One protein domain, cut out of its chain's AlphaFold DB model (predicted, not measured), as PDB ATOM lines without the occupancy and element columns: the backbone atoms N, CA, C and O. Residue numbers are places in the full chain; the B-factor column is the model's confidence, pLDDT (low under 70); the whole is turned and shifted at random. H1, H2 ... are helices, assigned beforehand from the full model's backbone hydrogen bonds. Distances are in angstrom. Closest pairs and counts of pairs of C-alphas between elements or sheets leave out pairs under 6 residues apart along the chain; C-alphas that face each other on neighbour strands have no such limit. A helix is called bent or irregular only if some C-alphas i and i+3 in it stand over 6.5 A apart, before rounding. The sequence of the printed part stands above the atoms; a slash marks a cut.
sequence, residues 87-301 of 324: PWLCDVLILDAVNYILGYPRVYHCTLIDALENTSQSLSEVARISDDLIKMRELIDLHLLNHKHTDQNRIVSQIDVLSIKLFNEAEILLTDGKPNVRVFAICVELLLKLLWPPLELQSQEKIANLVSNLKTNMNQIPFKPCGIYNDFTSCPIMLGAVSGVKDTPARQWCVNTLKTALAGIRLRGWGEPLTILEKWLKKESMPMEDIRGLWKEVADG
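This is residues 87 to 301 of the 324 residues of an uncharacterized protein of Bionectria ochroleuca (UniProt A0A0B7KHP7). A compact body of helices has two halves: a bundle of the four helices H1, H3, H4 and H5, nearly side by side, and a second group in which the short H8 lies among H6, H9 and H11 and packs on H1 and H5 of the bundle. H2 lies beside H3 at one edge, H7 and H10 are short helices by H9, and the end of the H3 and H4 hairpin lies at one end of the longest axis. The printed part has 215 residues with eleven named helices, H1 to H11 in that order, and no named strand: all helix. It is compact, with a radius of gyration of the C-alphas of 17.0 A and spans of 53 by 41 by 34 A.

H1, residues 87 to 102, H3, residues 121 to 145, H4, residues 152 to 174, and H5, residues 179 to 195, form a bundle, a group of helices side by side. H1 has a kink of 33 degrees near residue 95; it is neither bent nor irregular, but only just, with C-alphas 95 and 98 at 6.4 A. H1 touches H3, with residues 123 to 134 of H3 alone, the same way at a shallow tilt of 6 degrees; their closest C-alphas, Ile 101 and Ile 134, are 5.9 A apart. H2, residues 110 to 116, only just touches H3, with 3 pairs of C-alphas within 8 A, the closest being Ile 113 and Ser 124 at 7.4 A; the two are a hairpin. H3 and H4 are a hairpin at a shallow tilt of 25 degrees, with closest C-alphas Met 136 and Ile 159 at 6.0 A. H4 and H5 are a hairpin too, with closest C-alphas Ala 170 and Ala 185 at 4.6 A. H1 and H4 are apart. H6, residues 204 to 220, makes a hairpin with H5 at a shallow tilt of 30 degrees, with closest C-alphas Pro 179 and Asn 217 at 5.0 A. H7, residues 227 to 232, touches H9, residues 249 to 266, with residues 257 to 265 of H9 alone, about perpendicular at 75 degrees; the closest C-alphas are Ile 228 and Ala 261, 4.6 A apart. H8, residues 235 to 243, touches H5 at a steep tilt of 44 degrees, with closest C-alphas Cys 187 and Pro 236 at 6.1 A. H10, residues 273 to 280, only just touches H9, with 3 pairs of C-alphas within 8 A, the closest being Ile 265 and Pro 273 at 7.4 A. H11, residues 288 to 299, touches H8 with residues 290 to 294 of H11 alone, about perpendicular at 79 degrees; the closest C-alphas are Val 242 and Asp 290, 6.3 A apart. Every O i to N i+4 pair is within hydrogen-bond range in H2 to H9 and in H11, against 10 of 12 in H1 and 3 of 4 in H10.

H1 begins at C-alpha 87, (366.341, 356.456, 308.846), and is 23.8 A long. H3 is 36.4 A, H4 32.7 A, H5 24.0 A, H6 24.6 A and H9 25.4 A long. H3 ends at C-alpha 145, (345.415, 380.812, 283.210). H11 ends at C-alpha 299, (356.338, 390.467, 311.019).

The two C-alphas farthest apart are those of Thr 150 and Leu 267, at 53.2 A. The printed part has no cut, and no link is long. The mean pLDDT of the printed part is 88.5; residues 147 to 150, 198 to 201, 223 to 225, 282 to 285 and 301 are under 70.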
ATOM      1  N   PRO A  87     367.789 356.300 308.643       79.38
ATOM      2  CA  PRO A  87     366.341 356.456 308.846       79.38
ATOM      3  C   PRO A  87     365.943 357.925 309.013       79.38
ATOM      4  O   PRO A  87     364.988 358.390 308.401       79.38
ATOM      5  N   TRP A  88     366.787 358.685 309.716       84.81
ATOM      6  CA  TRP A  88     366.627 360.123 309.886       84.81
ATOM      7  C   TRP A  88     366.652 360.904 308.560       84.81
ATOM      8  O   TRP A  88     365.999 361.936 308.468       84.81
ATOM      9  N   LEU A  89     367.389 360.454 307.533       87.19
ATOM     10  CA  LEU A  89     367.419 361.124 306.227       87.19
ATOM     11  C   LEU A  89     366.103 360.898 305.487       87.19
ATOM     12  O   LEU A  89     365.564 361.848 304.931       87.19
ATOM     13  N   CYS A  90     365.560 359.675 305.527       90.38
ATOM     14  CA  CYS A  90     364.208 359.417 305.033       90.38
ATOM     15  C   CYS A  90     363.199 360.301 305.774       90.38
ATOM     16  O   CYS A  90     362.343 360.905 305.135       90.38
ATOM     17  N   ASP A  91     363.334 360.438 307.096       90.31
ATOM     18  CA  ASP A  91     362.424 361.268 307.882       90.31
ATOM     19  C   ASP A  91     362.509 362.751 307.509       90.31
ATOM     20  O   ASP A  91     361.476 363.404 307.348       90.31
ATOM     21  N   VAL A  92     363.725 363.265 307.305       89.94
ATOM     22  CA  VAL A  92     363.956 364.623 306.803       89.94
ATOM     23  C   VAL A  92     363.330 364.803 305.424       89.94
ATOM     24  O   VAL A  92     362.623 365.781 305.221       89.94
ATOM     25  N   LEU A  93     363.547 363.871 304.491       93.38
ATOM     26  CA  LEU A  93     363.008 363.965 303.132       93.38
ATOM     27  C   LEU A  93     361.477 363.881 303.107       93.38
ATOM     28  O   LEU A  93     360.854 364.595 302.331       93.38
ATOM     29  N   ILE A  94     360.862 363.079 303.983       94.62
ATOM     30  CA  ILE A  94     359.399 363.027 304.127       94.62
ATOM     31  C   ILE A  94     358.850 364.387 304.569       94.62
ATOM     32  O   ILE A  94     357.898 364.890 303.977       94.62
ATOM     33  N   LEU A  95     359.462 365.010 305.579       92.06
ATOM     34  CA  LEU A  95     359.062 366.352 306.018       92.06
ATOM     35  C   LEU A  95     359.313 367.400 304.932       92.06
ATOM     36  O   LEU A  95     358.545 368.353 304.789       92.06
ATOM     37  N   ASP A  96     360.385 367.215 304.168       93.31
ATOM     38  CA  ASP A  96     360.794 368.147 303.135       93.31
ATOM     39  C   ASP A  96     359.984 368.045 301.840       93.31
ATOM     40  O   ASP A  96     359.950 368.991 301.054       93.31
ATOM     41  N   ALA A  97     359.265 366.943 301.639       95.62
ATOM     42  CA  ALA A  97     358.405 366.740 300.483       95.62
ATOM     43  C   ALA A  97     357.349 367.853 300.348       95.62
ATOM     44  O   ALA A  97     357.101 368.347 299.251       95.62
ATOM     45  N   VAL A  98     356.796 368.343 301.465       94.56
ATOM     46  CA  VAL A  98     355.849 369.475 301.459       94.56
ATOM     47  C   VAL A  98     356.527 370.769 300.993       94.56
ATOM     48  O   VAL A  98     355.931 371.551 300.250       94.56
ATOM     49  N   ASN A  99     357.788 370.991 301.384       92.31
ATOM     50  CA  ASN A  99     358.566 372.128 300.891       92.31
ATOM     51  C   ASN A  99     358.781 372.010 299.380       92.31
ATOM     52  O   ASN A  99     358.536 372.975 298.661       92.31
ATOM     53  N   TYR A 100     359.151 370.826 298.895       92.94
ATOM     54  CA  TYR A 100     359.320 370.552 297.469       92.94
ATOM     55  C   TYR A 100     358.044 370.796 296.660       92.94
ATOM     56  O   TYR A 100     358.088 371.538 295.678       92.94
ATOM     57  N   ILE A 101     356.900 370.269 297.114       92.44
ATOM     58  CA  ILE A 101     355.595 370.495 296.478       92.44
ATOM     59  C   ILE A 101     355.332 371.997 296.341       92.44
ATOM     60  O   ILE A 101     354.918 372.459 295.279       92.44
ATOM     61  N   LEU A 102     355.613 372.788 297.377       88.19
ATOM     62  CA  LEU A 102     355.391 374.236 297.365       88.19
ATOM     63  C   LEU A 102     356.515 375.056 296.713       88.19
ATOM     64  O   LEU A 102     356.351 376.262 296.544       88.19
ATOM     65  N   GLY A 103     357.611 374.426 296.287       86.06
ATOM     66  CA  GLY A 103     358.755 375.101 295.669       86.06
ATOM     67  C   GLY A 103     359.706 375.786 296.658       86.06
ATOM     68  O   GLY A 103     360.519 376.612 296.247       86.06
ATOM     69  N   TYR A 104     359.632 375.454 297.949       84.88
ATOM     70  CA  TYR A 104     360.526 375.994 298.971       84.88
ATOM     71  C   TYR A 104     361.960 375.440 298.851       84.88
ATOM     72  O   TYR A 104     362.156 374.257 298.556       84.88
ATOM     73  N   PRO A 105     362.987 376.271 299.108       78.50
ATOM     74  CA  PRO A 105     364.389 375.917 298.903       78.50
ATOM     75  C   PRO A 105     364.924 374.980 299.999       78.50
ATOM     76  O   PRO A 105     365.300 375.428 301.085       78.50
ATOM     77  N   ARG A 106     364.981 373.671 299.720       88.06
ATOM     78  CA  ARG A 106     365.457 372.652 300.671       88.06
ATOM     79  C   ARG A 106     366.264 371.512 300.010       88.06
ATOM     80  O   ARG A 106     367.100 371.779 299.148       88.06
ATOM     81  N   VAL A 107     366.117 370.272 300.480       89.81
ATOM     82  CA  VAL A 107     367.019 369.129 300.228       89.81
ATOM     83  C   VAL A 107     366.371 368.008 299.428       89.81
ATOM     84  O   VAL A 107     367.088 367.173 298.883       89.81
ATOM     85  N   TYR A 108     365.043 367.974 299.359       92.94
ATOM     86  CA  TYR A 108     364.293 366.991 298.601       92.94
ATOM     87  C   TYR A 108     364.696 367.047 297.129       92.94
ATOM     88  O   TYR A 108     364.684 368.106 296.497       92.94
ATOM     89  N   HIS A 109     365.057 365.887 296.589       93.75
ATOM     90  CA  HIS A 109     365.486 365.738 295.210       93.75
ATOM     91  C   HIS A 109     365.201 364.313 294.732       93.75
ATOM     92  O   HIS A 109     365.537 363.361 295.438       93.75
ATOM     93  N   CYS A 110     364.646 364.150 293.528       91.94
ATOM     94  CA  CYS A 110     364.282 362.839 292.972       91.94
ATOM     95  C   CYS A 110     365.455 361.846 292.985       91.94
ATOM     96  O   CYS A 110     365.312 360.737 293.478       91.94
ATOM     97  N   THR A 111     366.661 362.274 292.601       92.81
ATOM     98  CA  THR A 111     367.843 361.387 292.624       92.81
ATOM     99  C   THR A 111     368.224 360.889 294.022       92.81
ATOM    100  O   THR A 111     368.820 359.817 294.135       92.81
ATOM    101  N   LEU A 112     367.901 361.632 295.092       91.94
ATOM    102  CA  LEU A 112     368.058 361.136 296.464       91.94
ATOM    103  C   LEU A 112     366.987 360.110 296.804       91.94
ATOM    104  O   LEU A 112     367.310 359.114 297.446       91.94
ATOM    105  N   ILE A 113     365.747 360.335 296.364       93.06
ATOM    106  CA  ILE A 113     364.654 359.375 296.530       93.06
ATOM    107  C   ILE A 113     364.999 358.061 295.830       93.06
ATOM    108  O   ILE A 113     364.973 357.021 296.478       93.06
ATOM    109  N   ASP A 114     365.455 358.101 294.578       91.88
ATOM    110  CA  ASP A 114     365.878 356.914 293.819       91.88
ATOM    111  C   ASP A 114     367.041 356.194 294.520       91.88
ATOM    112  O   ASP A 114     367.080 354.968 294.680       91.88
ATOM    113  N   ALA A 115     368.002 356.968 295.031       89.69
ATOM    114  CA  ALA A 115     369.099 356.428 295.823       89.69
ATOM    115  C   ALA A 115     368.630 355.802 297.148       89.69
ATOM    116  O   ALA A 115     369.401 355.054 297.740       89.69
ATOM    117  N   LEU A 116     367.395 356.050 297.594       89.06
ATOM    118  CA  LEU A 116     366.783 355.564 298.836       89.06
ATOM    119  C   LEU A 116     365.559 354.649 298.613       89.06
ATOM    120  O   LEU A 116     365.021 354.150 299.594       89.06
ATOM    121  N   GLU A 117     365.179 354.344 297.368       76.12
ATOM    122  CA  GLU A 117     363.889 353.727 296.984       76.12
ATOM    123  C   GLU A 117     363.555 352.413 297.724       76.12
ATOM    124  O   GLU A 117     362.406 352.152 298.065       76.12
ATOM    125  N   ASN A 118     364.572 351.623 298.083       79.12
ATOM    126  CA  ASN A 118     364.417 350.352 298.809       79.12
ATOM    127  C   ASN A 118     364.633 350.458 300.329       79.12
ATOM    128  O   ASN A 118     364.764 349.445 301.015       79.12
ATOM    129  N   THR A 119     364.750 351.671 300.865       81.44
ATOM    130  CA  THR A 119     365.077 351.915 302.276       81.44
ATOM    131  C   THR A 119     363.834 352.238 303.109       81.44
ATOM    132  O   THR A 119     363.831 351.975 304.310       81.44
ATOM    133  N   SER A 120     362.769 352.786 302.513       88.31
ATOM    134  CA  SER A 120     361.545 353.138 303.245       88.31
ATOM    135  C   SER A 120     360.315 353.158 302.341       88.31
ATOM    136  O   SER A 120     360.178 354.060 301.520       88.31
ATOM    137  N   GLN A 121     359.376 352.236 302.574       91.19
ATOM    138  CA  GLN A 121     358.079 352.201 301.886       91.19
ATOM    139  C   GLN A 121     357.332 353.541 302.004       91.19
ATOM    140  O   GLN A 121     356.912 354.100 300.995       91.19
ATOM    141  N   SER A 122     357.272 354.117 303.213       93.25
ATOM    142  CA  SER A 122     356.609 355.408 303.435       93.25
ATOM    143  C   SER A 122     357.257 356.545 302.630       93.25
ATOM    144  O   SER A 122     356.576 357.491 302.262       93.25
ATOM    145  N   LEU A 123     358.567 356.478 302.334       93.25
ATOM    146  CA  LEU A 123     359.232 357.520 301.537       93.25
ATOM    147  C   LEU A 123     358.810 357.421 300.067       93.25
ATOM    148  O   LEU A 123     358.529 358.443 299.447       93.25
ATOM    149  N   SER A 124     358.730 356.203 299.530       93.19
ATOM    150  CA  SER A 124     358.270 355.950 298.162       93.19
ATOM    151  C   SER A 124     356.805 356.361 297.972       93.19
ATOM    152  O   SER A 124     356.456 356.979 296.968       93.19
ATOM    153  N   GLU A 125     355.949 356.095 298.964       95.38
ATOM    154  CA  GLU A 125     354.552 356.546 298.963       95.38
ATOM    155  C   GLU A 125     354.439 358.072 299.007       95.38
ATOM    156  O   GLU A 125     353.721 358.659 298.197       95.38
ATOM    157  N   VAL A 126     355.199 358.721 299.894       96.50
ATOM    158  CA  VAL A 126     355.278 360.186 299.988       96.50
ATOM    159  C   VAL A 126     355.760 360.804 298.677       96.50
ATOM    160  O   VAL A 126     355.194 361.803 298.234       96.50
ATOM    161  N   ALA A 127     356.769 360.219 298.026       96.12
ATOM    162  CA  ALA A 127     357.266 360.702 296.740       96.12
ATOM    163  C   ALA A 127     356.189 360.630 295.652       96.12
ATOM    164  O   ALA A 127     355.897 361.638 295.012       96.12
ATOM    165  N   ARG A 128     355.508 359.487 295.528       96.56
ATOM    166  CA  ARG A 128     354.411 359.314 294.567       96.56
ATOM    167  C   ARG A 128     353.268 360.312 294.797       96.56
ATOM    168  O   ARG A 128     352.776 360.907 293.843       96.56
ATOM    169  N   ILE A 129     352.855 360.513 296.051       97.62
ATOM    170  CA  ILE A 129     351.809 361.490 296.407       97.62
ATOM    171  C   ILE A 129     352.270 362.922 296.103       97.62
ATOM    172  O   ILE A 129     351.474 363.751 295.666       97.62
ATOM    173  N   SER A 130     353.558 363.215 296.299       96.75
ATOM    174  CA  SER A 130     354.135 364.523 295.974       96.75
ATOM    175  C   SER A 130     354.064 364.820 294.478       96.75
ATOM    176  O   SER A 130     353.675 365.926 294.104       96.75
ATOM    177  N   ASP A 131     354.365 363.836 293.626       96.00
ATOM    178  CA  ASP A 131     354.242 363.970 292.170       96.00
ATOM    179  C   ASP A 131     352.784 364.195 291.740       96.00
ATOM    180  O   ASP A 131     352.498 365.084 290.933       96.00
ATOM    181  N   ASP A 132     351.843 363.446 292.326       96.94
ATOM    182  CA  ASP A 132     350.408 363.621 292.084       96.94
ATOM    183  C   ASP A 132     349.923 365.025 292.522       96.94
ATOM    184  O   ASP A 132     349.174 365.675 291.791       96.94
ATOM    185  N   LEU A 133     350.395 365.554 293.660       95.62
ATOM    186  CA  LEU A 133     350.091 366.923 294.108       95.62
ATOM    187  C   LEU A 133     350.681 367.998 293.189       95.62
ATOM    188  O   LEU A 133     350.030 369.010 292.923       95.62
ATOM    189  N   ILE A 134     351.909 367.805 292.701       93.88
ATOM    190  CA  ILE A 134     352.531 368.727 291.742       93.88
ATOM    191  C   ILE A 134     351.715 368.760 290.451       93.88
ATOM    192  O   ILE A 134     351.353 369.845 289.996       93.88
ATOM    193  N   LYS A 135     351.334 367.591 289.928       95.00
ATOM    194  CA  LYS A 135     350.470 367.475 288.750       95.00
ATOM    195  C   LYS A 135     349.110 368.143 288.961       95.00
ATOM    196  O   LYS A 135     348.614 368.824 288.066       95.00
ATOM    197  N   MET A 136     348.502 367.982 290.137       94.12
ATOM    198  CA  MET A 136     347.245 368.657 290.472       94.12
ATOM    199  C   MET A 136     347.399 370.179 290.432       94.12
ATOM    200  O   MET A 136     346.565 370.863 289.843       94.12
ATOM    201  N   ARG A 137     348.484 370.716 291.001       91.94
ATOM    202  CA  ARG A 137     348.769 372.158 290.963       91.94
ATOM    203  C   ARG A 137     348.959 372.677 289.546       91.94
ATOM    204  O   ARG A 137     348.423 373.729 289.229       91.94
ATOM    205  N   GLU A 138     349.649 371.931 288.690       91.38
ATOM    206  CA  GLU A 138     349.817 372.289 287.276       91.38
ATOM    207  C   GLU A 138     348.479 372.322 286.524       91.38
ATOM    208  O   GLU A 138     348.254 373.210 285.703       91.38
ATOM    209  N   LEU A 139     347.560 371.397 286.824       92.25
ATOM    210  CA  LEU A 139     346.204 371.412 286.264       92.25
ATOM    211  C   LEU A 139     345.387 372.614 286.756       92.25
ATOM    212  O   LEU A 139     344.650 373.206 285.966       92.25
ATOM    213  N   ILE A 140     345.525 372.990 288.031       90.75
ATOM    214  CA  ILE A 140     344.875 374.181 288.599       90.75
ATOM    215  C   ILE A 140     345.448 375.452 287.963       90.75
ATOM    216  O   ILE A 140     344.678 376.285 287.494       90.75
ATOM    217  N   ASP A 141     346.775 375.573 287.869       88.44
ATOM    218  CA  ASP A 141     347.447 376.682 287.179       88.44
ATOM    219  C   ASP A 141     346.936 376.794 285.730       88.44
ATOM    220  O   ASP A 141     346.562 377.873 285.271       88.44
ATOM    221  N   LEU A 142     346.835 375.665 285.017       88.88
ATOM    222  CA  LEU A 142     346.293 375.615 283.660       88.88
ATOM    223  C   LEU A 142     344.830 376.081 283.607       88.88
ATOM    224  O   LEU A 142     344.461 376.805 282.685       88.88
ATOM    225  N   HIS A 143     343.999 375.675 284.571       87.56
ATOM    226  CA  HIS A 143     342.596 376.080 284.661       87.56
ATOM    227  C   HIS A 143     342.440 377.592 284.888       87.56
ATOM    228  O   HIS A 143     341.622 378.226 284.216       87.56
ATOM    229  N   LEU A 144     343.243 378.161 285.795       85.56
ATOM    230  CA  LEU A 144     343.233 379.586 286.138       85.56
ATOM    231  C   LEU A 144     343.754 380.457 284.983       85.56
ATOM    232  O   LEU A 144     343.152 381.472 284.647       85.56
ATOM    233  N   LEU A 145     344.826 380.040 284.308       83.50
ATOM    234  CA  LEU A 145     345.415 380.812 283.210       83.50
ATOM    235  C   LEU A 145     344.580 380.758 281.920       83.50
ATOM    236  O   LEU A 145     344.532 381.724 281.157       83.50
ATOM    237  N   ASN A 146     343.891 379.642 281.662       76.31
ATOM    238  CA  ASN A 146     343.206 379.385 280.394       76.31
ATOM    239  C   ASN A 146     341.681 379.503 280.490       76.31
ATOM    240  O   ASN A 146     340.940 378.633 280.019       76.31
ATOM    241  N   HIS A 147     341.189 380.631 281.009       64.69
ATOM    242  CA  HIS A 147     339.753 380.914 281.141       64.69
ATOM    243  C   HIS A 147     338.926 380.846 279.832       64.69
ATOM    244  O   HIS A 147     337.702 380.910 279.885       64.69
ATOM    245  N   LYS A 148     339.558 380.732 278.651       62.06
ATOM    246  CA  LYS A 148     338.910 380.844 277.328       62.06
ATOM    247  C   LYS A 148     338.927 379.572 276.465       62.06
ATOM    248  O   LYS A 148     338.467 379.627 275.326       62.06
ATOM    249  N   HIS A 149     339.453 378.446 276.951       60.59
ATOM    250  CA  HIS A 149     339.590 377.229 276.136       60.59
ATOM    251  C   HIS A 149     338.455 376.212 276.342       60.59
ATOM    252  O   HIS A 149     337.929 376.039 277.435       60.59
ATOM    253  N   THR A 150     338.110 375.495 275.269       63.03
ATOM    254  CA  THR A 150     336.986 374.542 275.173       63.03
ATOM    255  C   THR A 150     337.124 373.296 276.068       63.03
ATOM    256  O   THR A 150     336.143 372.587 276.265       63.03
ATOM    257  N   ASP A 151     338.304 373.030 276.644       79.81
ATOM    258  CA  ASP A 151     338.599 371.799 277.405       79.81
ATOM    259  C   ASP A 151     338.507 371.963 278.942       79.81
ATOM    260  O   ASP A 151     338.985 371.123 279.703       79.81
ATOM    261  N   GLN A 152     337.891 373.045 279.438       84.25
ATOM    262  CA  GLN A 152     337.819 373.329 280.881       84.25
ATOM    263  C   GLN A 152     337.142 372.227 281.698       84.25
ATOM    264  O   GLN A 152     337.656 371.849 282.748       84.25
ATOM    265  N   ASN A 153     336.030 371.673 281.210       88.00
ATOM    266  CA  ASN A 153     335.301 370.621 281.925       88.00
ATOM    267  C   ASN A 153     336.159 369.364 282.120       88.00
ATOM    268  O   ASN A 153     336.070 368.697 283.150       88.00
ATOM    269  N   ARG A 154     337.025 369.050 281.152       90.56
ATOM    270  CA  ARG A 154     337.945 367.918 281.247       90.56
ATOM    271  C   ARG A 154     339.061 368.186 282.252       90.56
ATOM    272  O   ARG A 154     339.461 367.260 282.949       90.56
ATOM    273  N   ILE A 155     339.568 369.419 282.322       91.50
ATOM    274  CA  ILE A 155     340.574 369.813 283.319       91.50
ATOM    275  C   ILE A 155     339.974 369.723 284.725       91.50
ATOM    276  O   ILE A 155     340.552 369.059 285.576       91.50
ATOM    277  N   VAL A 156     338.784 370.294 284.943       91.69
ATOM    278  CA  VAL A 156     338.062 370.217 286.226       91.69
ATOM    279  C   VAL A 156     337.838 368.763 286.643       91.69
ATOM    280  O   VAL A 156     338.219 368.377 287.741       91.69
ATOM    281  N   SER A 157     337.343 367.916 285.734       92.38
ATOM    282  CA  SER A 157     337.150 366.492 286.022       92.38
ATOM    283  C   SER A 157     338.454 365.771 286.392       92.38
ATOM    284  O   SER A 157     338.445 364.907 287.266       92.38
ATOM    285  N   GLN A 158     339.583 366.119 285.763       94.25
ATOM    286  CA  GLN A 158     340.888 365.564 286.139       94.25
ATOM    287  C   GLN A 158     341.334 366.029 287.528       94.25
ATOM    288  O   GLN A 158     341.869 365.216 288.280       94.25
ATOM    289  N   ILE A 159     341.105 367.301 287.869       93.56
ATOM    290  CA  ILE A 159     341.407 367.847 289.197       93.56
ATOM    291  C   ILE A 159     340.563 367.130 290.256       93.56
ATOM    292  O   ILE A 159     341.123 366.671 291.245       93.56
ATOM    293  N   ASP A 160     339.260 366.947 290.028       92.56
ATOM    294  CA  ASP A 160     338.362 366.268 290.972       92.56
ATOM    295  C   ASP A 160     338.784 364.812 291.222       92.56
ATOM    296  O   ASP A 160     338.906 364.379 292.370       92.56
ATOM    297  N   VAL A 161     339.073 364.056 290.154       94.12
ATOM    298  CA  VAL A 161     339.545 362.664 290.263       94.12
ATOM    299  C   VAL A 161     340.855 362.592 291.047       94.12
ATOM    300  O   VAL A 161     341.016 361.728 291.912       94.12
ATOM    301  N   LEU A 162     341.792 363.496 290.756       95.19
ATOM    302  CA  LEU A 162     343.087 363.529 291.424       95.19
ATOM    303  C   LEU A 162     342.957 363.965 292.889       95.19
ATOM    304  O   LEU A 162     343.609 363.380 293.748       95.19
ATOM    305  N   SER A 163     342.064 364.910 293.186       93.94
ATOM    306  CA  SER A 163     341.751 365.358 294.544       93.94
ATOM    307  C   SER A 163     341.198 364.221 295.402       93.94
ATOM    308  O   SER A 163     341.660 364.032 296.524       93.94
ATOM    309  N   ILE A 164     340.241 363.439 294.885       93.00
ATOM    310  CA  ILE A 164     339.667 362.288 295.604       93.00
ATOM    311  C   ILE A 164     340.740 361.224 295.851       93.00
ATOM    312  O   ILE A 164     340.852 360.697 296.957       93.00
ATOM    313  N   LYS A 165     341.558 360.922 294.834       95.81
ATOM    314  CA  LYS A 165     342.680 359.983 294.966       95.81
ATOM    315  C   LYS A 165     343.638 360.425 296.077       95.81
ATOM    316  O   LYS A 165     343.933 359.635 296.967       95.81
ATOM    317  N   LEU A 166     344.092 361.677 296.035       96.19
ATOM    318  CA  LEU A 166     345.029 362.241 297.007       96.19
ATOM    319  C   LEU A 166     344.451 362.268 298.425       96.19
ATOM    320  O   LEU A 166     345.174 361.979 299.374       96.19
ATOM    321  N   PHE A 167     343.159 362.574 298.569       93.75
ATOM    322  CA  PHE A 167     342.473 362.542 299.859       93.75
ATOM    323  C   PHE A 167     342.486 361.132 300.465       93.75
ATOM    324  O   PHE A 167     342.969 360.950 301.579       93.75
ATOM    325  N   ASN A 168     342.065 360.120 299.700       94.12
ATOM    326  CA  ASN A 168     342.064 358.728 300.162       94.12
ATOM    327  C   ASN A 168     343.476 358.239 300.528       94.12
ATOM    328  O   ASN A 168     343.666 357.504 301.495       94.12
ATOM    329  N   GLU A 169     344.486 358.638 299.756       96.44
ATOM    330  CA  GLU A 169     345.880 358.275 300.025       96.44
ATOM    331  C   GLU A 169     346.424 358.951 301.288       96.44
ATOM    332  O   GLU A 169     347.155 358.317 302.051       96.44
ATOM    333  N   ALA A 170     346.033 360.201 301.554       95.25
ATOM    334  CA  ALA A 170     346.353 360.880 302.804       95.25
ATOM    335  C   ALA A 170     345.700 360.182 304.009       95.25
ATOM    336  O   ALA A 170     346.386 359.931 305.001       95.25
ATOM    337  N   GLU A 171     344.427 359.781 303.909       93.69
ATOM    338  CA  GLU A 171     343.739 359.034 304.973       93.69
ATOM    339  C   GLU A 171     344.437 357.707 305.299       93.69
ATOM    340  O   GLU A 171     344.587 357.348 306.469       93.69
ATOM    341  N   ILE A 172     344.932 356.997 304.282       95.56
ATOM    342  CA  ILE A 172     345.725 355.778 304.483       95.56
ATOM    343  C   ILE A 172     347.019 356.106 305.240       95.56
ATOM    344  O   ILE A 172     347.323 355.454 306.243       95.56
ATOM    345  N   LEU A 173     347.758 357.139 304.822       95.56
ATOM    346  CA  LEU A 173     349.006 357.543 305.479       95.56
ATOM    347  C   LEU A 173     348.817 358.031 306.922       95.56
ATOM    348  O   LEU A 173     349.735 357.896 307.733       95.56
ATOM    349  N   LEU A 174     347.643 358.554 307.289       94.38
ATOM    350  CA  LEU A 174     347.347 358.923 308.679       94.38
ATOM    351  C   LEU A 174     347.414 357.726 309.640       94.38
ATOM    352  O   LEU A 174     347.681 357.908 310.832       94.38
ATOM    353  N   THR A 175     347.207 356.509 309.132       93.50
ATOM    354  CA  THR A 175     347.298 355.275 309.925       93.50
ATOM    355  C   THR A 175     348.738 354.816 310.179       93.50
ATOM    356  O   THR A 175     348.956 353.976 311.055       93.50
ATOM    357  N   ASP A 176     349.731 355.397 309.488       93.25
ATOM    358  CA  ASP A 176     351.153 355.097 309.698       93.25
ATOM    359  C   ASP A 176     351.560 355.420 311.151       93.25
ATOM    360  O   ASP A 176     351.017 356.321 311.791       93.25
ATOM    361  N   GLY A 177     352.501 354.663 311.717       89.06
ATOM    362  CA  GLY A 177     352.998 354.870 313.081       89.06
ATOM    363  C   GLY A 177     353.967 356.049 313.233       89.06
ATOM    364  O   GLY A 177     354.236 356.470 314.358       89.06
ATOM    365  N   LYS A 178     354.509 356.580 312.131       93.94
ATOM    366  CA  LYS A 178     355.572 357.590 312.128       93.94
ATOM    367  C   LYS A 178     355.014 359.024 312.118       93.94
ATOM    368  O   LYS A 178     354.286 359.391 311.191       93.94
ATOM    369  N   PRO A 179     355.404 359.892 313.077       95.44
ATOM    370  CA  PRO A 179     354.897 361.266 313.153       95.44
ATOM    371  C   PRO A 179     355.141 362.107 311.893       95.44
ATOM    372  O   PRO A 179     354.274 362.872 311.489       95.44
ATOM    373  N   ASN A 180     356.290 361.955 311.235       94.69
ATOM    374  CA  ASN A 180     356.630 362.671 310.002       94.69
ATOM    375  C   ASN A 180     355.742 362.285 308.811       94.69
ATOM    376  O   ASN A 180     355.380 363.159 308.024       94.69
ATOM    377  N   VAL A 181     355.349 361.012 308.702       96.81
ATOM    378  CA  VAL A 181     354.414 360.549 307.662       96.81
ATOM    379  C   VAL A 181     353.029 361.144 307.903       96.81
ATOM    380  O   VAL A 181     352.423 361.690 306.984       96.81
ATOM    381  N   ARG A 182     352.566 361.155 309.159       97.56
ATOM    382  CA  ARG A 182     351.300 361.804 309.535       97.56
ATOM    383  C   ARG A 182     351.313 363.306 309.281       97.56
ATOM    384  O   ARG A 182     350.326 363.844 308.795       97.56
ATOM    385  N   VAL A 183     352.421 363.989 309.580       97.56
ATOM    386  CA  VAL A 183     352.589 365.413 309.250       97.56
ATOM    387  C   VAL A 183     352.435 365.633 307.750       97.56
ATOM    388  O   VAL A 183     351.692 366.532 307.360       97.56
ATOM    389  N   PHE A 184     353.091 364.818 306.920       97.94
ATOM    390  CA  PHE A 184     352.945 364.901 305.471       97.94
ATOM    391  C   PHE A 184     351.484 364.701 305.048       97.94
ATOM    392  O   PHE A 184     350.944 365.562 304.363       97.94
ATOM    393  N   ALA A 185     350.819 363.644 305.524       97.81
ATOM    394  CA  ALA A 185     349.416 363.357 305.220       97.81
ATOM    395  C   ALA A 185     348.474 364.516 305.596       97.81
ATOM    396  O   ALA A 185     347.683 364.968 304.770       97.81
ATOM    397  N   ILE A 186     348.631 365.085 306.796       97.62
ATOM    398  CA  ILE A 186     347.868 366.266 307.227       97.62
ATOM    399  C   ILE A 186     348.139 367.455 306.296       97.62
ATOM    400  O   ILE A 186     347.219 368.192 305.948       97.62
ATOM    401  N   CYS A 187     349.388 367.655 305.867       97.25
ATOM    402  CA  CYS A 187     349.714 368.713 304.913       97.25
ATOM    403  C   CYS A 187     349.051 368.484 303.552       97.25
ATOM    404  O   CYS A 187     348.620 369.463 302.951       97.25
ATOM    405  N   VAL A 188     348.926 367.237 303.085       96.69
ATOM    406  CA  VAL A 188     348.167 366.914 301.865       96.69
ATOM    407  C   VAL A 188     346.715 367.357 302.013       96.69
ATOM    408  O   VAL A 188     346.235 368.109 301.173       96.69
ATOM    409  N   GLU A 189     346.034 366.991 303.101       95.19
ATOM    410  CA  GLU A 189     344.643 367.410 303.329       95.19
ATOM    411  C   GLU A 189     344.486 368.935 303.419       95.19
ATOM    412  O   GLU A 189     343.572 369.512 302.824       95.19
ATOM    413  N   LEU A 190     345.398 369.612 304.127       94.62
ATOM    414  CA  LEU A 190     345.402 371.073 304.217       94.62
ATOM    415  C   LEU A 190     345.654 371.726 302.849       94.62
ATOM    416  O   LEU A 190     345.020 372.732 302.539       94.62
ATOM    417  N   LEU A 191     346.544 371.162 302.028       93.56
ATOM    418  CA  LEU A 191     346.813 371.641 300.671       93.56
ATOM    419  C   LEU A 191     345.614 371.440 299.753       93.56
ATOM    420  O   LEU A 191     345.228 372.384 299.075       93.56
ATOM    421  N   LEU A 192     345.000 370.255 299.756       92.44
ATOM    422  CA  LEU A 192     343.784 369.991 298.985       92.44
ATOM    423  C   LEU A 192     342.690 370.992 299.350       92.44
ATOM    424  O   LEU A 192     342.045 371.553 298.470       92.44
ATOM    425  N   LYS A 193     342.543 371.307 300.640       89.50
ATOM    426  CA  LYS A 193     341.607 372.334 301.090       89.50
ATOM    427  C   LYS A 193     341.926 373.732 300.548       89.50
ATOM    428  O   LYS A 193     340.999 374.455 300.195       89.50
ATOM    429  N   LEU A 194     343.196 374.135 300.533       88.81
ATOM    430  CA  LEU A 194     343.596 375.460 300.048       88.81
ATOM    431  C   LEU A 194     343.494 375.579 298.523       88.81
ATOM    432  O   LEU A 194     343.122 376.632 298.020       88.81
ATOM    433  N   LEU A 195     343.852 374.517 297.803       88.88
ATOM    434  CA  LEU A 195     343.971 374.520 296.347       88.88
ATOM    435  C   LEU A 195     342.641 374.222 295.649       88.88
ATOM    436  O   LEU A 195     342.331 374.826 294.625       88.88
ATOM    437  N   TRP A 196     341.878 373.263 296.171       89.19
ATOM    438  CA  TRP A 196     340.667 372.752 295.537       89.19
ATOM    439  C   TRP A 196     339.701 372.172 296.583       89.19
ATOM    440  O   TRP A 196     339.565 370.954 296.689       89.19
ATOM    441  N   PRO A 197     339.063 373.017 297.413       77.81
ATOM    442  CA  PRO A 197     338.354 372.576 298.611       77.81
ATOM    443  C   PRO A 197     337.219 371.597 298.279       77.81
ATOM    444  O   PRO A 197     336.178 372.034 297.772       77.81
ATOM    445  N   PRO A 198     337.336 370.300 298.628       68.25
ATOM    446  CA  PRO A 198     336.211 369.397 298.475       68.25
ATOM    447  C   PRO A 198     335.136 369.780 299.496       68.25
ATOM    448  O   PRO A 198     335.437 370.248 300.600       68.25
ATOM    449  N   LEU A 199     333.866 369.570 299.139       64.94
ATOM    450  CA  LEU A 199     332.707 369.898 299.985       64.94
ATOM    451  C   LEU A 199     332.843 369.330 301.412       64.94
ATOM    452  O   LEU A 199     332.471 369.971 302.393       64.94
ATOM    453  N   GLU A 200     333.450 368.151 301.535       63.19
ATOM    454  CA  GLU A 200     333.616 367.398 302.781       63.19
ATOM    455  C   GLU A 200     334.619 368.024 303.763       63.19
ATOM    456  O   GLU A 200     334.492 367.828 304.979       63.19
ATOM    457  N   LEU A 201     335.584 368.808 303.268       63.41
ATOM    458  CA  LEU A 201     336.639 369.434 304.072       63.41
ATOM    459  C   LEU A 201     336.311 370.877 304.473       63.41
ATOM    460  O   LEU A 201     337.152 371.541 305.070       63.41
ATOM    461  N   GLN A 202     335.110 371.400 304.205       70.50
ATOM    462  CA  GLN A 202     334.805 372.820 304.445       70.50
ATOM    463  C   GLN A 202     334.553 373.191 305.918       70.50
ATOM    464  O   GLN A 202     334.742 374.353 306.280       70.50
ATOM    465  N   SER A 203     334.225 372.230 306.790       86.62
ATOM    466  CA  SER A 203     333.960 372.502 308.214       86.62
ATOM    467  C   SER A 203     335.179 373.095 308.931       86.62
ATOM    468  O   SER A 203     336.267 372.517 308.903       86.62
ATOM    469  N   GLN A 204     334.989 374.227 309.620       89.12
ATOM    470  CA  GLN A 204     336.027 374.862 310.441       89.12
ATOM    471  C   GLN A 204     336.521 373.943 311.565       89.12
ATOM    472  O   GLN A 204     337.717 373.911 311.846       89.12
ATOM    473  N   GLU A 205     335.634 373.141 312.157       91.50
ATOM    474  CA  GLU A 205     335.989 372.173 313.199       91.50
ATOM    475  C   GLU A 205     336.980 371.125 312.677       91.50
ATOM    476  O   GLU A 205     338.000 370.856 313.314       91.50
ATOM    477  N   LYS A 206     336.742 370.596 311.468       90.38
ATOM    478  CA  LYS A 206     337.664 369.645 310.828       90.38
ATOM    479  C   LYS A 206     339.046 370.263 310.616       90.38
ATOM    480  O   LYS A 206     340.046 369.618 310.912       90.38
ATOM    481  N   ILE A 207     339.117 371.525 310.178       92.19
ATOM    482  CA  ILE A 207     340.409 372.214 310.025       92.19
ATOM    483  C   ILE A 207     341.108 372.389 311.370       92.19
ATOM    484  O   ILE A 207     342.307 372.142 311.477       92.19
ATOM    485  N   ALA A 208     340.377 372.835 312.396       94.56
ATOM    486  CA  ALA A 208     340.938 373.039 313.724       94.56
ATOM    487  C   ALA A 208     341.541 371.732 314.263       94.56
ATOM    488  O   ALA A 208     342.654 371.742 314.793       94.56
ATOM    489  N   ASN A 209     340.861 370.605 314.034       95.38
ATOM    490  CA  ASN A 209     341.357 369.275 314.375       95.38
ATOM    491  C   ASN A 209     342.606 368.893 313.566       95.38
ATOM    492  O   ASN A 209     343.587 368.451 314.161       95.38
ATOM    493  N   LEU A 210     342.624 369.124 312.248       95.62
ATOM    494  CA  LEU A 210     343.809 368.875 311.414       95.62
ATOM    495  C   LEU A 210     345.024 369.677 311.891       95.62
ATOM    496  O   LEU A 210     346.097 369.111 312.082       95.62
ATOM    497  N   VAL A 211     344.866 370.975 312.159       97.00
ATOM    498  CA  VAL A 211     345.973 371.827 312.628       97.00
ATOM    499  C   VAL A 211     346.407 371.455 314.053       97.00
ATOM    500  O   VAL A 211     347.598 371.486 314.370       97.00
ATOM    501  N   SER A 212     345.479 371.032 314.915       97.75
ATOM    502  CA  SER A 212     345.808 370.485 316.239       97.75
ATOM    503  C   SER A 212     346.625 369.190 316.142       97.75
ATOM    504  O   SER A 212     347.647 369.028 316.820       97.75
ATOM    505  N   ASN A 213     346.235 368.289 315.239       97.38
ATOM    506  CA  ASN A 213     346.968 367.057 314.962       97.38
ATOM    507  C   ASN A 213     348.338 367.350 314.346       97.38
ATOM    508  O   ASN A 213     349.320 366.709 314.720       97.38
ATOM    509  N   LEU A 214     348.435 368.347 313.463       97.62
ATOM    510  CA  LEU A 214     349.699 368.797 312.888       97.62
ATOM    511  C   LEU A 214     350.661 369.239 313.991       97.62
ATOM    512  O   LEU A 214     351.769 368.714 314.071       97.62
ATOM    513  N   LYS A 215     350.224 370.140 314.883       97.25
ATOM    514  CA  LYS A 215     351.001 370.569 316.057       97.25
ATOM    515  C   LYS A 215     351.468 369.371 316.885       97.25
ATOM    516  O   LYS A 215     352.639 369.284 317.245       97.25
ATOM    517  N   THR A 216     350.556 368.448 317.184       97.31
ATOM    518  CA  THR A 216     350.844 367.275 318.019       97.31
ATOM    519  C   THR A 216     351.925 366.394 317.392       97.31
ATOM    520  O   THR A 216     352.924 366.103 318.047       97.31
ATOM    521  N   ASN A 217     351.783 366.031 316.115       96.50
ATOM    522  CA  ASN A 217     352.760 365.185 315.427       96.50
ATOM    523  C   ASN A 217     354.092 365.922 315.195       96.50
ATOM    524  O   ASN A 217     355.153 365.335 315.393       96.50
ATOM    525  N   MET A 218     354.068 367.224 314.884       94.44
ATOM    526  CA  MET A 218     355.279 368.048 314.745       94.44
ATOM    527  C   MET A 218     356.114 368.132 316.032       94.44
ATOM    528  O   MET A 218     357.337 368.300 315.968       94.44
ATOM    529  N   ASN A 219     355.475 368.021 317.199       92.81
ATOM    530  CA  ASN A 219     356.149 367.996 318.500       92.81
ATOM    531  C   ASN A 219     356.680 366.607 318.887       92.81
ATOM    532  O   ASN A 219     357.493 366.507 319.798       92.81
ATOM    533  N   GLN A 220     356.257 365.548 318.194       93.56
ATOM    534  CA  GLN A 220     356.723 364.175 318.423       93.56
ATOM    535  C   GLN A 220     357.925 363.790 317.549       93.56
ATOM    536  O   GLN A 220     358.504 362.723 317.740       93.56
ATOM    537  N   ILE A 221     358.314 364.634 316.586       89.19
ATOM    538  CA  ILE A 221     359.457 364.364 315.708       89.19
ATOM    539  C   ILE A 221     360.760 364.493 316.520       89.19
ATOM    540  O   ILE A 221     361.058 365.585 317.013       89.19
ATOM    541  N   PRO A 222     361.566 363.421 316.632       75.94
ATOM    542  CA  PRO A 222     362.712 363.371 317.544       75.94
ATOM    543  C   PRO A 222     363.913 364.206 317.081       75.94
ATOM    544  O   PRO A 222     364.806 364.493 317.875       75.94
ATOM    545  N   PHE A 223     363.969 364.584 315.801       68.12
ATOM    546  CA  PHE A 223     365.129 365.242 315.211       68.12
ATOM    547  C   PHE A 223     364.732 366.495 314.426       68.12
ATOM    548  O   PHE A 223     363.996 366.421 313.444       68.12
ATOM    549  N   LYS A 224     365.263 367.651 314.844       66.62
ATOM    550  CA  LYS A 224     365.116 368.942 314.154       66.62
ATOM    551  C   LYS A 224     366.496 369.597 313.983       66.62
ATOM    552  O   LYS A 224     366.915 370.373 314.844       66.62
ATOM    553  N   PRO A 225     367.249 369.285 312.914       57.94
ATOM    554  CA  PRO A 225     368.567 369.879 312.701       57.94
ATOM    555  C   PRO A 225     368.420 371.382 312.431       57.94
ATOM    556  O   PRO A 225     367.811 371.760 311.446       57.94
ATOM    557  N   CYS A 226     368.979 372.242 313.287       70.94
ATOM    558  CA  CYS A 226     368.821 373.704 313.205       70.94
ATOM    559  C   CYS A 226     367.347 374.166 313.284       70.94
ATOM    560  O   CYS A 226     366.807 374.721 312.327       70.94
ATOM    561  N   GLY A 227     366.707 373.959 314.445       76.25
ATOM    562  CA  GLY A 227     365.290 374.277 314.695       76.25
ATOM    563  C   GLY A 227     364.848 375.645 314.169       76.25
ATOM    564  O   GLY A 227     363.937 375.705 313.363       76.25
ATOM    565  N   ILE A 228     365.573 376.722 314.486       82.06
ATOM    566  CA  ILE A 228     365.231 378.084 314.030       82.06
ATOM    567  C   ILE A 228     365.139 378.195 312.499       82.06
ATOM    568  O   ILE A 228     364.188 378.765 311.976       82.06
ATOM    569  N   TYR A 229     366.116 377.663 311.762       81.00
ATOM    570  CA  TYR A 229     366.073 377.731 310.301       81.00
ATOM    571  C   TYR A 229     364.987 376.806 309.743       81.00
ATOM    572  O   TYR A 229     364.228 377.185 308.846       81.00
ATOM    573  N   ASN A 230     364.903 375.593 310.295       83.31
ATOM    574  CA  ASN A 230     363.933 374.609 309.855       83.31
ATOM    575  C   ASN A 230     362.505 375.074 310.071       83.31
ATOM    576  O   ASN A 230     361.700 374.886 309.171       83.31
ATOM    577  N   ASP A 231     362.208 375.676 311.213       89.88
ATOM    578  CA  ASP A 231     360.873 376.130 311.563       89.88
ATOM    579  C   ASP A 231     360.459 377.320 310.689       89.88
ATOM    580  O   ASP A 231     359.341 377.339 310.180       89.88
ATOM    581  N   PHE A 232     361.377 378.257 310.413       88.56
ATOM    582  CA  PHE A 232     361.104 379.398 309.532       88.56
ATOM    583  C   PHE A 232     360.774 378.976 308.099       88.56
ATOM    584  O   PHE A 232     359.891 379.534 307.455       88.56
ATOM    585  N   THR A 233     361.497 377.981 307.594       87.88
ATOM    586  CA  THR A 233     361.353 377.485 306.222       87.88
ATOM    587  C   THR A 233     360.495 376.217 306.163       87.88
ATOM    588  O   THR A 233     360.678 375.393 305.267       87.88
ATOM    589  N   SER A 234     359.621 375.995 307.154       91.25
ATOM    590  CA  SER A 234     358.750 374.817 307.257       91.25
ATOM    591  C   SER A 234     357.389 375.087 306.625       91.25
ATOM    592  O   SER A 234     356.516 375.713 307.234       91.25
ATOM    593  N   CYS A 235     357.169 374.549 305.424       93.25
ATOM    594  CA  CYS A 235     355.852 374.554 304.800       93.25
ATOM    595  C   CYS A 235     354.757 373.912 305.663       93.25
ATOM    596  O   CYS A 235     353.675 374.487 305.707       93.25
ATOM    597  N   PRO A 236     354.985 372.804 306.400       95.44
ATOM    598  CA  PRO A 236     353.987 372.292 307.337       95.44
ATOM    599  C   PRO A 236     353.508 373.341 308.350       95.44
ATOM    600  O   PRO A 236     352.307 373.546 308.504       95.44
ATOM    601  N   ILE A 237     354.427 374.063 309.002       95.75
ATOM    602  CA  ILE A 237     354.065 375.093 309.993       95.75
ATOM    603  C   ILE A 237     353.335 376.256 309.313       95.75
ATOM    604  O   ILE A 237     352.312 376.716 309.821       95.75
ATOM    605  N   MET A 238     353.823 376.696 308.149       94.94
ATOM    606  CA  MET A 238     353.163 377.722 307.341       94.94
ATOM    607  C   MET A 238     351.731 377.317 306.972       94.94
ATOM    608  O   MET A 238     350.812 378.103 307.177       94.94
ATOM    609  N   LEU A 239     351.515 376.091 306.491       95.00
ATOM    610  CA  LEU A 239     350.190 375.577 306.141       95.00
ATOM    611  C   LEU A 239     349.258 375.540 307.354       95.00
ATOM    612  O   LEU A 239     348.108 375.953 307.250       95.00
ATOM    613  N   GLY A 240     349.751 375.115 308.519       96.50
ATOM    614  CA  GLY A 240     348.973 375.168 309.758       96.50
ATOM    615  C   GLY A 240     348.562 376.592 310.150       96.50
ATOM    616  O   GLY A 240     347.443 376.808 310.617       96.50
ATOM    617  N   ALA A 241     349.436 377.575 309.925       96.19
ATOM    618  CA  ALA A 241     349.161 378.982 310.210       96.19
ATOM    619  C   ALA A 241     348.186 379.624 309.205       96.19
ATOM    620  O   ALA A 241     347.289 380.363 309.619       96.19
ATOM    621  N   VAL A 242     348.345 379.324 307.910       94.38
ATOM    622  CA  VAL A 242     347.484 379.815 306.821       94.38
ATOM    623  C   VAL A 242     346.091 379.196 306.903       94.38
ATOM    624  O   VAL A 242     345.099 379.918 306.925       94.38
ATOM    625  N   SER A 243     346.003 377.868 306.990       92.81
ATOM    626  CA  SER A 243     344.722 377.155 306.951       92.81
ATOM    627  C   SER A 243     343.979 377.178 308.285       92.81
ATOM    628  O   SER A 243     342.767 376.977 308.314       92.81
ATOM    629  N   GLY A 244     344.689 377.361 309.401       92.25
ATOM    630  CA  GLY A 244     344.119 377.245 310.739       92.25
ATOM    631  C   GLY A 244     342.985 378.232 311.011       92.25
ATOM    632  O   GLY A 244     343.016 379.390 310.595       92.25
ATOM    633  N   VAL A 245     341.996 377.785 311.788       92.69
ATOM    634  CA  VAL A 245     340.918 378.657 312.269       92.69
ATOM    635  C   VAL A 245     341.509 379.710 313.209       92.69
ATOM    636  O   VAL A 245     342.316 379.382 314.091       92.69
ATOM    637  N   LYS A 246     341.123 380.978 313.006       90.44
ATOM    638  CA  LYS A 246     341.565 382.107 313.839       90.44
ATOM    639  C   LYS A 246     341.296 381.830 315.318       90.44
ATOM    640  O   LYS A 246     340.354 381.127 315.668       90.44
ATOM    641  N   ASP A 247     342.186 382.343 316.163       90.19
ATOM    642  CA  ASP A 247     342.103 382.258 317.628       90.19
ATOM    643  C   ASP A 247     342.122 380.840 318.224       90.19
ATOM    644  O   ASP A 247     341.935 380.659 319.426       90.19
ATOM    645  N   THR A 248     342.432 379.818 317.420       95.62
ATOM    646  CA  THR A 248     342.676 378.472 317.948       95.62
ATOM    647  C   THR A 248     344.100 378.337 318.507       95.62
ATOM    648  O   THR A 248     345.058 378.817 317.886       95.62
ATOM    649  N   PRO A 249     344.297 377.604 319.622       96.81
ATOM    650  CA  PRO A 249     345.628 377.389 320.198       96.81
ATOM    651  C   PRO A 249     346.618 376.701 319.247       96.81
ATOM    652  O   PRO A 249     347.833 376.875 319.363       96.81
ATOM    653  N   ALA A 250     346.120 375.880 318.319       96.56
ATOM    654  CA  ALA A 250     346.953 375.179 317.350       96.56
ATOM    655  C   ALA A 250     347.483 376.124 316.261       96.56
ATOM    656  O   ALA A 250     348.685 376.134 316.001       96.56
ATOM    657  N   ARG A 251     346.623 376.985 315.699       96.56
ATOM    658  CA  ARG A 251     347.050 378.024 314.751       96.56
ATOM    659  C   ARG A 251     348.015 379.013 315.406       96.56
ATOM    660  O   ARG A 251     349.047 379.327 314.823       96.56
ATOM    661  N   GLN A 252     347.707 379.473 316.622       96.56
ATOM    662  CA  GLN A 252     348.584 380.380 317.374       96.56
ATOM    663  C   GLN A 252     349.966 379.767 317.604       96.56
ATOM    664  O   GLN A 252     350.970 380.454 317.453       96.56
ATOM    665  N   TRP A 253     350.040 378.465 317.898       96.69
ATOM    666  CA  TRP A 253     351.321 377.767 317.988       96.69
ATOM    667  C   TRP A 253     352.100 377.819 316.667       96.69
ATOM    668  O   TRP A 253     353.290 378.122 316.699       96.69
ATOM    669  N   CYS A 254     351.455 377.601 315.514       96.69
ATOM    670  CA  CYS A 254     352.122 377.723 314.213       96.69
ATOM    671  C   CYS A 254     352.656 379.147 313.977       96.69
ATOM    672  O   CYS A 254     353.830 379.317 313.650       96.69
ATOM    673  N   VAL A 255     351.823 380.170 314.201       96.00
ATOM    674  CA  VAL A 255     352.206 381.585 314.034       96.00
ATOM    675  C   VAL A 255     353.356 381.962 314.969       96.00
ATOM    676  O   VAL A 255     354.346 382.538 314.523       96.00
ATOM    677  N   ASN A 256     353.270 381.601 316.249       94.88
ATOM    678  CA  ASN A 256     354.309 381.909 317.232       94.88
ATOM    679  C   ASN A 256     355.618 381.185 316.916       94.88
ATOM    680  O   ASN A 256     356.684 381.782 317.028       94.88
ATOM    681  N   THR A 257     355.548 379.938 316.441       94.06
ATOM    682  CA  THR A 257     356.735 379.193 316.001       94.06
ATOM    683  C   THR A 257     357.443 379.922 314.854       94.06
ATOM    684  O   THR A 257     358.659 380.100 314.898       94.06
ATOM    685  N   LEU A 258     356.694 380.429 313.866       94.06
ATOM    686  CA  LEU A 258     357.254 381.232 312.771       94.06
ATOM    687  C   LEU A 258     357.831 382.568 313.258       94.06
ATOM    688  O   LEU A 258     358.891 382.967 312.782       94.06
ATOM    689  N   LYS A 259     357.184 383.239 314.221       93.94
ATOM    690  CA  LYS A 259     357.689 384.484 314.833       93.94
ATOM    691  C   LYS A 259     359.024 384.269 315.537       93.94
ATOM    692  O   LYS A 259     359.983 384.988 315.261       93.94
ATOM    693  N   THR A 260     359.110 383.250 316.390       92.06
ATOM    694  CA  THR A 260     360.348 382.887 317.091       92.06
ATOM    695  C   THR A 260     361.456 382.540 316.098       92.06
ATOM    696  O   THR A 260     362.591 383.000 316.232       92.06
ATOM    697  N   ALA A 261     361.124 381.784 315.049       91.69
ATOM    698  CA  ALA A 261     362.068 381.417 314.004       91.69
ATOM    699  C   ALA A 261     362.559 382.638 313.199       91.69
ATOM    700  O   ALA A 261     363.764 382.797 312.985       91.69
ATOM    701  N   LEU A 262     361.654 383.544 312.818       91.31
ATOM    702  CA  LEU A 262     361.976 384.800 312.139       91.31
ATOM    703  C   LEU A 262     362.897 385.682 312.993       91.31
ATOM    704  O   LEU A 262     363.899 386.194 312.488       91.31
ATOM    705  N   ALA A 263     362.592 385.835 314.281       89.31
ATOM    706  CA  ALA A 263     363.423 386.583 315.218       89.31
ATOM    707  C   ALA A 263     364.833 385.985 315.309       89.31
ATOM    708  O   ALA A 263     365.825 386.696 315.152       89.31
ATOM    709  N   GLY A 264     364.926 384.661 315.463       87.56
ATOM    710  CA  GLY A 264     366.201 383.952 315.502       87.56
ATOM    711  C   GLY A 264     367.025 384.088 314.217       87.56
ATOM    712  O   GLY A 264     368.252 384.135 314.276       87.56
ATOM    713  N   ILE A 265     366.376 384.177 313.055       85.56
ATOM    714  CA  ILE A 265     367.044 384.412 311.767       85.56
ATOM    715  C   ILE A 265     367.532 385.858 311.640       85.56
ATOM    716  O   ILE A 265     368.678 386.077 311.247       85.56
ATOM    717  N   ARG A 266     366.720 386.841 312.043       85.44
ATOM    718  CA  ARG A 266     367.116 388.260 312.062       85.44
ATOM    719  C   ARG A 266     368.306 388.511 312.987       85.44
ATOM    720  O   ARG A 266     369.257 389.172 312.582       85.44
ATOM    721  N   LEU A 267     368.309 387.908 314.179       83.50
ATOM    722  CA  LEU A 267     369.438 387.970 315.119       83.50
ATOM    723  C   LEU A 267     370.739 387.397 314.535       83.50
ATOM    724  O   LEU A 267     371.826 387.745 314.984       83.50
ATOM    725  N   ARG A 268     370.644 386.537 313.515       78.81
ATOM    726  CA  ARG A 268     371.789 385.977 312.782       78.81
ATOM    727  C   ARG A 268     372.176 386.785 311.545       78.81
ATOM    728  O   ARG A 268     372.956 386.302 310.731       78.81
ATOM    729  N   GLY A 269     371.648 387.998 311.396       79.19
ATOM    730  CA  GLY A 269     372.061 388.937 310.355       79.19
ATOM    731  C   GLY A 269     371.299 388.825 309.036       79.19
ATOM    732  O   GLY A 269     371.706 389.438 308.054       79.19
ATOM    733  N   TRP A 270     370.199 388.071 308.984       79.31
ATOM    734  CA  TRP A 270     369.328 388.055 307.808       79.31
ATOM    735  C   TRP A 270     368.385 389.260 307.860       79.31
ATOM    736  O   TRP A 270     367.437 389.269 308.647       79.31
ATOM    737  N   GLY A 271     368.639 390.268 307.024       79.19
ATOM    738  CA  GLY A 271     367.846 391.505 307.002       79.19
ATOM    739  C   GLY A 271     366.408 391.297 306.518       79.19
ATOM    740  O   GLY A 271     365.457 391.704 307.185       79.19
ATOM    741  N   GLU A 272     366.236 390.594 305.394       83.44
ATOM    742  CA  GLU A 272     364.935 390.433 304.724       83.44
ATOM    743  C   GLU A 272     364.545 388.962 304.464       83.44
ATOM    744  O   GLU A 272     364.314 388.546 303.323       83.44
ATOM    745  N   PRO A 273     364.453 388.125 305.508       83.31
ATOM    746  CA  PRO A 273     364.220 386.692 305.342       83.31
ATOM    747  C   PRO A 273     362.846 386.369 304.727       83.31
ATOM    748  O   PRO A 273     362.731 385.414 303.962       83.31
ATOM    749  N   LEU A 274     361.810 387.176 304.996       85.38
ATOM    750  CA  LEU A 274     360.473 386.990 304.411       85.38
ATOM    751  C   LEU A 274     360.459 387.285 302.903       85.38
ATOM    752  O   LEU A 274     359.886 386.510 302.142       85.38
ATOM    753  N   THR A 275     361.166 388.329 302.457       82.69
ATOM    754  CA  THR A 275     361.322 388.657 301.029       82.69
ATOM    755  C   THR A 275     361.963 387.503 300.256       82.69
ATOM    756  O   THR A 275     361.594 387.231 299.112       82.69
ATOM    757  N   ILE A 276     362.927 386.804 300.867       79.38
ATOM    758  CA  ILE A 276     363.549 385.618 300.270       79.38
ATOM    759  C   ILE A 276     362.502 384.514 300.096       79.38
ATOM    760  O   ILE A 276     362.391 383.976 298.998       79.38
ATOM    761  N   LEU A 277     361.703 384.212 301.123       81.12
ATOM    762  CA  LEU A 277     360.673 383.170 301.041       81.12
ATOM    763  C   LEU A 277     359.576 383.483 300.021       81.12
ATOM    764  O   LEU A 277     359.216 382.621 299.222       81.12
ATOM    765  N   GLU A 278     359.087 384.722 299.987       81.38
ATOM    766  CA  GLU A 278     358.070 385.140 299.018       81.38
ATOM    767  C   GLU A 278     358.541 384.975 297.570       81.38
ATOM    768  O   GLU A 278     357.743 384.646 296.689       81.38
ATOM    769  N   LYS A 279     359.842 385.156 297.301       81.69
ATOM    770  CA  LYS A 279     360.393 384.956 295.953       81.69
ATOM    771  C   LYS A 279     360.250 383.516 295.463       81.69
ATOM    772  O   LYS A 279     360.107 383.329 294.256       81.69
ATOM    773  N   TRP A 280     360.265 382.537 296.365       77.62
ATOM    774  CA  TRP A 280     360.135 381.114 296.035       77.62
ATOM    775  C   TRP A 280     358.680 380.667 295.844       77.62
ATOM    776  O   TRP A 280     358.420 379.682 295.161       77.62
ATOM    777  N   LEU A 281     357.720 381.428 296.368       73.44
ATOM    778  CA  LEU A 281     356.296 381.086 296.390       73.44
ATOM    779  C   LEU A 281     355.493 381.468 295.135       73.44
ATOM    780  O   LEU A 281     354.282 381.287 295.117       73.44
ATOM    781  N   LYS A 282     356.127 381.993 294.082       64.81
ATOM    782  CA  LYS A 282     355.481 382.693 292.947       64.81
ATOM    783  C   LYS A 282     354.580 381.854 292.007       64.81
ATOM    784  O   LYS A 282     354.438 382.226 290.845       64.81
ATOM    785  N   LYS A 283     353.974 380.745 292.441       67.00
ATOM    786  CA  LYS A 283     352.999 379.999 291.618       67.00
ATOM    787  C   LYS A 283     351.586 380.572 291.777       67.00
ATOM    788  O   LYS A 283     351.190 380.901 292.891       67.00
ATOM    789  N   GLU A 284     350.834 380.654 290.679       65.31
ATOM    790  CA  GLU A 284     349.489 381.254 290.665       65.31
ATOM    791  C   GLU A 284     348.432 380.428 291.416       65.31
ATOM    792  O   GLU A 284     347.524 381.001 292.007       65.31
ATOM    793  N   SER A 285     348.583 379.102 291.475       66.56
ATOM    794  CA  SER A 285     347.702 378.181 292.212       66.56
ATOM    795  C   SER A 285     347.697 378.367 293.725       66.56
ATOM    796  O   SER A 285     346.793 377.868 294.389       66.56
ATOM    797  N   MET A 286     348.701 379.031 294.305       76.50
ATOM    798  CA  MET A 286     348.758 379.224 295.753       76.50
ATOM    799  C   MET A 286     347.958 380.462 296.173       76.50
ATOM    800  O   MET A 286     348.066 381.497 295.514       76.50
ATOM    801  N   PRO A 287     347.235 380.420 297.309       80.12
ATOM    802  CA  PRO A 287     346.549 381.585 297.858       80.12
ATOM    803  C   PRO A 287     347.565 382.593 298.421       80.12
ATOM    804  O   PRO A 287     347.802 382.706 299.624       80.12
ATOM    805  N   MET A 288     348.215 383.331 297.521       82.75
ATOM    806  CA  MET A 288     349.289 384.267 297.851       82.75
ATOM    807  C   MET A 288     348.818 385.413 298.745       82.75
ATOM    808  O   MET A 288     349.629 385.986 299.469       82.75
ATOM    809  N   GLU A 289     347.530 385.756 298.716       85.38
ATOM    810  CA  GLU A 289     346.949 386.746 299.624       85.38
ATOM    811  C   GLU A 289     346.964 386.264 301.076       85.38
ATOM    812  O   GLU A 289     347.413 387.009 301.948       85.38
ATOM    813  N   ASP A 290     346.583 385.009 301.326       88.44
ATOM    814  CA  ASP A 290     346.600 384.427 302.669       88.44
ATOM    815  C   ASP A 290     348.031 384.301 303.198       88.44
ATOM    816  O   ASP A 290     348.309 384.631 304.353       88.44
ATOM    817  N   ILE A 291     348.970 383.897 302.337       88.50
ATOM    818  CA  ILE A 291     350.385 383.794 302.707       88.50
ATOM    819  C   ILE A 291     350.981 385.176 303.019       88.50
ATOM    820  O   ILE A 291     351.648 385.345 304.037       88.50
ATOM    821  N   ARG A 292     350.709 386.199 302.197       89.38
ATOM    822  CA  ARG A 292     351.134 387.582 302.487       89.38
ATOM    823  C   ARG A 292     350.486 388.114 303.765       89.38
ATOM    824  O   ARG A 292     351.132 388.843 304.517       89.38
ATOM    825  N   GLY A 293     349.224 387.765 304.013       91.06
ATOM    826  CA  GLY A 293     348.527 388.071 305.259       91.06
ATOM    827  C   GLY A 293     349.243 387.472 306.469       91.06
ATOM    828  O   GLY A 293     349.511 388.186 307.435       91.06
ATOM    829  N   LEU A 294     349.642 386.201 306.374       92.50
ATOM    830  CA  LEU A 294     350.446 385.535 307.397       92.50
ATOM    831  C   LEU A 294     351.798 386.230 307.607       92.50
ATOM    832  O   LEU A 294     352.195 386.440 308.749       92.50
ATOM    833  N   TRP A 295     352.511 386.613 306.546       92.25
ATOM    834  CA  TRP A 295     353.810 387.281 306.694       92.25
ATOM    835  C   TRP A 295     353.722 388.631 307.386       92.25
ATOM    836  O   TRP A 295     354.597 388.935 308.194       92.25
ATOM    837  N   LYS A 296     352.651 389.393 307.154       91.44
ATOM    838  CA  LYS A 296     352.362 390.600 307.938       91.44
ATOM    839  C   LYS A 296     352.129 390.255 309.409       91.44
ATOM    840  O   LYS A 296     352.826 390.773 310.268       91.44
ATOM    841  N   GLU A 297     351.257 389.287 309.701       93.12
ATOM    842  CA  GLU A 297     350.980 388.845 311.079       93.12
ATOM    843  C   GLU A 297     352.239 388.361 311.822       93.12
ATOM    844  O   GLU A 297     352.400 388.618 313.019       93.12
ATOM    845  N   VAL A 298     353.138 387.659 311.126       91.88
ATOM    846  CA  VAL A 298     354.419 387.178 311.664       91.88
ATOM    847  C   VAL A 298     355.421 388.328 311.836       91.88
ATOM    848  O   VAL A 298     356.164 388.329 312.815       91.88
ATOM    849  N   ALA A 299     355.441 389.315 310.938       88.31
ATOM    850  CA  ALA A 299     356.338 390.467 311.019       88.31
ATOM    851  C   ALA A 299     355.929 391.495 312.089       88.31
ATOM    852  O   ALA A 299     356.815 392.078 312.711       88.31
ATOM    853  N   ASP A 300     354.623 391.683 312.306       81.94
ATOM    854  CA  ASP A 300     354.034 392.721 313.170       81.94
ATOM    855  C   ASP A 300     353.984 392.328 314.664       81.94
ATOM    856  O   ASP A 300     353.534 393.103 315.506       81.94
ATOM    857  N   GLY A 301     354.399 391.108 315.019       65.12
ATOM    858  CA  GLY A 301     354.301 390.593 316.385       65.12
ATOM    859  C   GLY A 301     355.508 390.900 317.269       65.12
ATOM    860  O   GLY A 301     356.643 390.644 316.874       65.12
TER     861      GLY A 301